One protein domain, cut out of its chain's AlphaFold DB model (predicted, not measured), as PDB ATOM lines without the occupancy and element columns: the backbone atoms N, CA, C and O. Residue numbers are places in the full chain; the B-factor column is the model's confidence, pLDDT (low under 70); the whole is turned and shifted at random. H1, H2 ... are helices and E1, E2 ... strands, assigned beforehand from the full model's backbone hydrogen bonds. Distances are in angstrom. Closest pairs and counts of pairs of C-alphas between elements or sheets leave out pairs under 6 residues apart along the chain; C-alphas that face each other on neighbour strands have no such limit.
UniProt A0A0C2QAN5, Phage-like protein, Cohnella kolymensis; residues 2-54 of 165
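AT A GLANCE: This is residues 2 to 54 of the 165 residues of the protein "Phage-like protein" of Cohnella kolymensis (UniProt A0A0C2QAN5). A small antiparallel sheet of three short strands has one long helix, H2, packed along one face, while a short helix, H1, only grazes the sheet. The 53 printed residues hold two named helices and three named strands, in the order E1, E2, H1, E3, H2; the sheet's order is E2, E1, E3, and the class is mixed, helices and strands. The whole is only just compact, close to loose, with a radius of gyration of the C-alphas of 11.6 A, and flat, spanning 36 by 25 by 10 A.

HOW THE PARTS SIT: Start at inner strand E1, residues 9 to 11; with E2, residues 17 to 19, it forms an antiparallel hairpin at 157 degrees, where N 10 and O 18 are 2.8 A apart. H1, residues 20 to 26, grazes the sheet with residues 20 to 23; its closest C-alphas to E1 are those of Val 20 and Val 9, 5.1 A. E3, residues 33 to 35, is antiparallel to E1 at 150 degrees, with N 11 and O 33 at 2.9 A. E2, H1 and E3 make a split strand-helix-strand unit, E1 lying between its two strands, with a right-handed crossover. H2, residues 38 to 52, makes two layers with the sheet, a helix on one face, at a height of 8.7 A; it runs along E1, at 3 degrees on the local plane, and the closest C-alphas, of Val 9 and Val 38, are 5.9 A apart. H1 and H2 are apart, and in both each O i to N i+4 pair is within hydrogen-bond range.

IN THESE COORDINATES: Find C-alpha 9 at (34.838, -31.278, 40.857), where E1 begins its 6.5 A. E2 spans 6.9 A, H1 10.2 A and E3 6.7 A. H2 runs 21.3 A to C-alpha 52 at (37.622, -28.952, 19.837).

THE WHOLE: The C-alphas farthest apart, of Lys 3 and Gly 54, are 36.7 A apart. The printed part has no cut and no long link. Look at residues 2 to 4 for pLDDT under 70.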
ATOM      1  N   SER A   2      31.246 -27.234  52.104       45.72
ATOM      2  CA  SER A   2      30.603 -26.341  51.123       45.72
ATOM      3  C   SER A   2      29.295 -25.809  51.714       45.72
ATOM      4  O   SER A   2      28.524 -26.590  52.269       45.72
ATOM      5  N   LYS A   3      29.033 -24.502  51.583       48.84
ATOM      6  CA  LYS A   3      27.865 -23.798  52.154       48.84
ATOM      7  C   LYS A   3      26.508 -24.388  51.713       48.84
ATOM      8  O   LYS A   3      25.491 -24.073  52.321       48.84
ATOM      9  N   TYR A   4      26.500 -25.251  50.690       57.81
ATOM     10  CA  TYR A   4      25.302 -25.861  50.102       57.81
ATOM     11  C   TYR A   4      25.388 -27.384  49.899       57.81
ATOM     12  O   TYR A   4      24.512 -27.948  49.254       57.81
ATOM     13  N   GLY A   5      26.437 -28.059  50.388       70.25
ATOM     14  CA  GLY A   5      26.602 -29.509  50.186       70.25
ATOM     15  C   GLY A   5      26.819 -29.945  48.727       70.25
ATOM     16  O   GLY A   5      26.814 -31.137  48.443       70.25
ATOM     17  N   ALA A   6      27.020 -29.003  47.797       83.56
ATOM     18  CA  ALA A   6      27.357 -29.322  46.415       83.56
ATOM     19  C   ALA A   6      28.744 -29.976  46.340       83.56
ATOM     20  O   ALA A   6      29.693 -29.518  46.990       83.56
ATOM     21  N   LYS A   7      28.843 -31.042  45.540       92.56
ATOM     22  CA  LYS A   7      30.098 -31.738  45.266       92.56
ATOM     23  C   LYS A   7      30.978 -30.873  44.367       92.56
ATOM     24  O   LYS A   7      30.556 -30.498  43.274       92.56
ATOM     25  N   LYS A   8      32.193 -30.589  44.835       95.44
ATOM     26  CA  LYS A   8      33.235 -29.925  44.046       95.44
ATOM     27  C   LYS A   8      33.872 -30.914  43.084       95.44
ATOM     28  O   LYS A   8      34.039 -32.087  43.438       95.44
ATOM     29  N   VAL A   9      34.272 -30.435  41.916       97.31
ATOM     30  CA  VAL A   9      34.838 -31.278  40.857       97.31
ATOM     31  C   VAL A   9      36.112 -30.678  40.276       97.31
ATOM     32  O   VAL A   9      36.344 -29.473  40.388       97.31
ATOM     33  N   ILE A  10      36.935 -31.537  39.684       97.81
ATOM     34  CA  ILE A  10      38.048 -31.177  38.804       97.81
ATOM     35  C   ILE A  10      37.700 -31.684  37.413       97.81
ATOM     36  O   ILE A  10      37.253 -32.824  37.282       97.81
ATOM     37  N   VAL A  11      37.897 -30.852  36.398       98.06
ATOM     38  CA  VAL A  11      37.762 -31.250  34.998       98.06
ATOM     39  C   VAL A  11      39.118 -31.128  34.321       98.06
ATOM     40  O   VAL A  11      39.714 -30.052  34.288       98.06
ATOM     41  N   THR A  12      39.615 -32.246  33.817       97.44
ATOM     42  CA  THR A  12      40.894 -32.358  33.111       97.44
ATOM     43  C   THR A  12      40.776 -31.837  31.673       97.44
ATOM     44  O   THR A  12      39.676 -31.651  31.151       97.44
ATOM     45  N   ALA A  13      41.908 -31.599  31.005       94.38
ATOM     46  CA  ALA A  13      41.942 -31.018  29.654       94.38
ATOM     47  C   ALA A  13      41.280 -31.895  28.569       94.38
ATOM     48  O   ALA A  13      40.751 -31.388  27.581       94.38
ATOM     49  N   ASP A  14      41.272 -33.217  28.750       94.56
ATOM     50  CA  ASP A  14      40.550 -34.153  27.881       94.56
ATOM     51  C   ASP A  14      39.025 -34.106  28.093       94.56
ATOM     52  O   ASP A  14      38.279 -34.601  27.245       94.56
ATOM     53  N   GLY A  15      38.567 -33.452  29.166       95.06
ATOM     54  CA  GLY A  15      37.173 -33.340  29.564       95.06
ATOM     55  C   GLY A  15      36.742 -34.384  30.592       95.06
ATOM     56  O   GLY A  15      35.542 -34.522  30.815       95.06
ATOM     57  N   THR A  16      37.651 -35.126  31.228       96.69
ATOM     58  CA  THR A  16      37.279 -36.073  32.293       96.69
ATOM     59  C   THR A  16      36.936 -35.330  33.591       96.69
ATOM     60  O   THR A  16      37.651 -34.432  34.029       96.69
ATOM     61  N   LEU A  17      35.812 -35.687  34.222       96.94
ATOM     62  CA  LEU A  17      35.323 -35.049  35.448       96.94
ATOM     63  C   LEU A  17      35.546 -35.958  36.658       96.94
ATOM     64  O   LEU A  17      35.066 -37.090  36.701       96.94
ATOM     65  N   PHE A  18      36.209 -35.420  37.676       96.75
ATOM     66  CA  PHE A  18      36.498 -36.104  38.929       96.75
ATOM     67  C   PHE A  18      35.886 -35.371  40.118       96.75
ATOM     68  O   PHE A  18      36.016 -34.156  40.260       96.75
ATOM     69  N   GLU A  19      35.262 -36.108  41.034       96.25
ATOM     70  CA  GLU A  19      34.840 -35.548  42.319       96.25
ATOM     71  C   GLU A  19      36.065 -35.308  43.221       96.25
ATOM     72  O   GLU A  19      36.858 -36.217  43.472       96.25
ATOM     73  N   VAL A  20      36.199 -34.092  43.762       95.19
ATOM     74  CA  VAL A  20      37.350 -33.695  44.603       95.19
ATOM     75  C   VAL A  20      37.481 -34.576  45.847       95.19
ATOM     76  O   VAL A  20      38.586 -34.846  46.313       95.19
ATOM     77  N   GLU A  21      36.357 -35.010  46.417       93.06
ATOM     78  CA  GLU A  21      36.344 -35.883  47.593       93.06
ATOM     79  C   GLU A  21      36.895 -37.278  47.278       93.06
ATOM     80  O   GLU A  21      37.680 -37.817  48.054       93.06
ATOM     81  N   THR A  22      36.563 -37.820  46.105       93.75
ATOM     82  CA  THR A  22      37.078 -39.103  45.616       93.75
ATOM     83  C   THR A  22      38.586 -39.042  45.405       93.75
ATOM     84  O   THR A  22      39.304 -39.898  45.913       93.75
ATOM     85  N   ILE A  23      39.076 -37.989  44.742       94.75
ATOM     86  CA  ILE A  23      40.514 -37.761  44.533       94.75
ATOM     87  C   ILE A  23      41.260 -37.788  45.874       94.75
ATOM     88  O   ILE A  23      42.230 -38.524  46.039       94.75
ATOM     89  N   LYS A  24      40.754 -37.044  46.867       93.38
ATOM     90  CA  LYS A  24      41.342 -36.990  48.212       93.38
ATOM     91  C   LYS A  24      41.298 -38.331  48.933       93.38
ATOM     92  O   LYS A  24      42.275 -38.700  49.572       93.38
ATOM     93  N   ARG A  25      40.176 -39.050  48.843       95.06
ATOM     94  CA  ARG A  25      39.991 -40.353  49.495       95.06
ATOM     95  C   ARG A  25      41.014 -41.383  49.020       95.06
ATOM     96  O   ARG A  25      41.449 -42.200  49.823       95.06
ATOM     97  N   PHE A  26      41.364 -41.351  47.738       95.38
ATOM     98  CA  PHE A  26      42.283 -42.311  47.129       95.38
ATOM     99  C   PHE A  26      43.713 -41.776  46.959       95.38
ATOM    100  O   PHE A  26      44.551 -42.495  46.428       95.38
ATOM    101  N   GLY A  27      44.008 -40.549  47.408       94.06
ATOM    102  CA  GLY A  27      45.343 -39.952  47.278       94.06
ATOM    103  C   GLY A  27      45.794 -39.776  45.827       94.06
ATOM    104  O   GLY A  27      46.974 -39.918  45.533       94.06
ATOM    105  N   ILE A  28      44.851 -39.523  44.917       94.81
ATOM    106  CA  ILE A  28      45.129 -39.361  43.487       94.81
ATOM    107  C   ILE A  28      45.541 -37.907  43.235       94.81
ATOM    108  O   ILE A  28      44.979 -36.987  43.828       94.81
ATOM    109  N   GLU A  29      46.486 -37.685  42.331       93.94
ATOM    110  CA  GLU A  29      46.781 -36.356  41.803       93.94
ATOM    111  C   GLU A  29      46.104 -36.197  40.441       93.94
ATOM    112  O   GLU A  29      46.248 -37.038  39.557       93.94
ATOM    113  N   VAL A  30      45.303 -35.140  40.298       94.62
ATOM    114  CA  VAL A  30      44.581 -34.822  39.061       94.62
ATOM    115  C   VAL A  30      44.796 -33.349  38.749       94.62
ATOM    116  O   VAL A  30      44.431 -32.481  39.547       94.62
ATOM    117  N   GLU A  31      45.360 -33.076  37.577       95.81
ATOM    118  CA  GLU A  31      45.532 -31.723  37.051       95.81
ATOM    119  C   GLU A  31      44.325 -31.312  36.208       95.81
ATOM    120  O   GLU A  31      43.914 -32.020  35.292       95.81
ATOM    121  N   GLY A  32      43.743 -30.156  36.509       96.25
ATOM    122  CA  GLY A  32      42.587 -29.648  35.784       96.25
ATOM    123  C   GLY A  32      41.938 -28.452  36.463       96.25
ATOM    124  O   GLY A  32      42.360 -28.007  37.536       96.25
ATOM    125  N   GLU A  33      40.872 -27.960  35.844       97.94
ATOM    126  CA  GLU A  33      40.111 -26.815  36.328       97.94
ATOM    127  C   GLU A  33      39.153 -27.218  37.448       97.94
ATOM    128  O   GLU A  33      38.435 -28.217  37.362       97.94
ATOM    129  N   LYS A  34      39.150 -26.435  38.529       97.38
ATOM    130  CA  LYS A  34      38.348 -26.695  39.732       97.38
ATOM    131  C   LYS A  34      37.034 -25.932  39.673       97.38
ATOM    132  O   LYS A  34      37.031 -24.726  39.433       97.38
ATOM    133  N   PHE A  35      35.947 -26.613  40.015       96.69
ATOM    134  CA  PHE A  35      34.607 -26.032  40.075       96.69
ATOM    135  C   PHE A  35      33.923 -26.329  41.408       96.69
ATOM    136  O   PHE A  35      34.177 -27.353  42.059       96.69
ATOM    137  N   ASP A  36      33.044 -25.422  41.827       94.12
ATOM    138  CA  ASP A  36      32.336 -25.513  43.101       94.12
ATOM    139  C   ASP A  36      31.104 -26.423  43.020       94.12
ATOM    140  O   ASP A  36      30.575 -26.844  44.058       94.12
ATOM    141  N   SER A  37      30.685 -26.787  41.805       94.56
ATOM    142  CA  SER A  37      29.616 -27.749  41.570       94.56
ATOM    143  C   SER A  37      29.866 -28.669  40.370       94.56
ATOM    144  O   SER A  37      30.513 -28.307  39.391       94.56
ATOM    145  N   VAL A  38      29.265 -29.866  40.413       95.12
ATOM    146  CA  VAL A  38      29.201 -30.790  39.263       95.12
ATOM    147  C   VAL A  38      28.570 -30.116  38.041       95.12
ATOM    148  O   VAL A  38      28.999 -30.366  36.926       95.12
ATOM    149  N   MET A  39      27.573 -29.243  38.238       95.81
ATOM    150  CA  MET A  39      26.882 -28.566  37.137       95.81
ATOM    151  C   MET A  39      27.821 -27.625  36.370       95.81
ATOM    152  O   MET A  39      27.825 -27.660  35.145       95.81
ATOM    153  N   GLU A  40      28.634 -26.834  37.072       97.12
ATOM    154  CA  GLU A  40      29.674 -25.999  36.451       97.12
ATOM    155  C   GLU A  40      30.674 -26.857  35.667       97.12
ATOM    156  O   GLU A  40      30.910 -26.599  34.489       97.12
ATOM    157  N   GLY A  41      31.194 -27.924  36.287       97.44
ATOM    158  CA  GLY A  41      32.140 -28.826  35.626       97.44
ATOM    159  C   GLY A  41      31.554 -29.501  34.385       97.44
ATOM    160  O   GLY A  41      32.209 -29.555  33.351       97.44
ATOM    161  N   SER A  42      30.298 -29.952  34.438       96.94
ATOM    162  CA  SER A  42      29.617 -30.531  33.274       96.94
ATOM    163  C   SER A  42      29.425 -29.533  32.138       96.94
ATOM    164  O   SER A  42      29.488 -29.928  30.980       96.94
ATOM    165  N   TYR A  43      29.191 -28.254  32.443       98.19
ATOM    166  CA  TYR A  43      29.134 -27.237  31.396       98.19
ATOM    167  C   TYR A  43      30.515 -27.013  30.775       98.19
ATOM    168  O   TYR A  43      30.631 -26.987  29.555       98.19
ATOM    169  N   TYR A  44      31.571 -26.954  31.590       98.38
ATOM    170  CA  TYR A  44      32.939 -26.845  31.084       98.38
ATOM    171  C   TYR A  44      33.336 -28.020  30.177       98.38
ATOM    172  O   TYR A  44      33.952 -27.794  29.140       98.38
ATOM    173  N   GLN A  45      32.919 -29.254  30.496       97.69
ATOM    174  CA  GLN A  45      33.103 -30.399  29.594       97.69
ATOM    175  C   GLN A  45      32.487 -30.132  28.212       97.69
ATOM    176  O   GLN A  45      33.138 -30.371  27.201       97.69
ATOM    177  N   GLU A  46      31.256 -29.618  28.157       96.88
ATOM    178  CA  GLU A  46      30.590 -29.271  26.893       96.88
ATOM    179  C   GLU A  46      31.314 -28.133  26.155       96.88
ATOM    180  O   GLU A  46      31.483 -28.214  24.940       96.88
ATOM    181  N   LEU A  47      31.837 -27.132  26.874       97.88
ATOM    182  CA  LEU A  47      32.657 -26.073  26.276       97.88
ATOM    183  C   LEU A  47      33.951 -26.618  25.656       97.88
ATOM    184  O   LEU A  47      34.309 -26.203  24.557       97.88
ATOM    185  N   LEU A  48      34.629 -27.568  26.308       97.94
ATOM    186  CA  LEU A  48      35.830 -28.209  25.757       97.94
ATOM    187  C   LEU A  48      35.532 -28.949  24.445       97.94
ATOM    188  O   LEU A  48      36.347 -28.909  23.525       97.94
ATOM    189  N   TRP A  49      34.367 -29.593  24.325       96.69
ATOM    190  CA  TRP A  49      33.936 -30.199  23.060       96.69
ATOM    191  C   TRP A  49      33.687 -29.142  21.983       96.69
ATOM    192  O   TRP A  49      34.231 -29.248  20.889       96.69
ATOM    193  N   MET A  50      32.964 -28.071  22.314       96.06
ATOM    194  CA  MET A  50      32.717 -26.962  21.383       96.06
ATOM    195  C   MET A  50      34.009 -26.252  20.942       96.06
ATOM    196  O   MET A  50      34.084 -25.749  19.821       96.06
ATOM    197  N   GLN A  51      35.028 -26.206  21.803       97.00
ATOM    198  CA  GLN A  51      36.352 -25.685  21.462       97.00
ATOM    199  C   GLN A  51      37.104 -26.628  20.516       97.00
ATOM    200  O   GLN A  51      37.686 -26.166  19.536       97.00
ATOM    201  N   LYS A  52      37.052 -27.945  20.754       95.75
ATOM    202  CA  LYS A  52      37.622 -28.952  19.837       95.75
ATOM    203  C   LYS A  52      36.969 -28.907  18.453       95.75
ATOM    204  O   LYS A  52      37.670 -29.047  17.457       95.75
ATOM    205  N   ASP A  53      35.664 -28.650  18.398       95.25
ATOM    206  CA  ASP A  53      34.902 -28.513  17.151       95.25
ATOM    207  C   ASP A  53      35.127 -27.157  16.445       95.25
ATOM    208  O   ASP A  53      34.599 -26.921  15.359       95.25
ATOM    209  N   GLY A  54      35.910 -26.248  17.042       95.19
ATOM    210  CA  GLY A  54      36.285 -24.955  16.458       95.19
ATOM    211  C   GLY A  54      35.239 -23.845  16.597       95.19
ATOM    212  O   GLY A  54      35.451 -22.747  16.086       95.19
TER     213      GLY A  54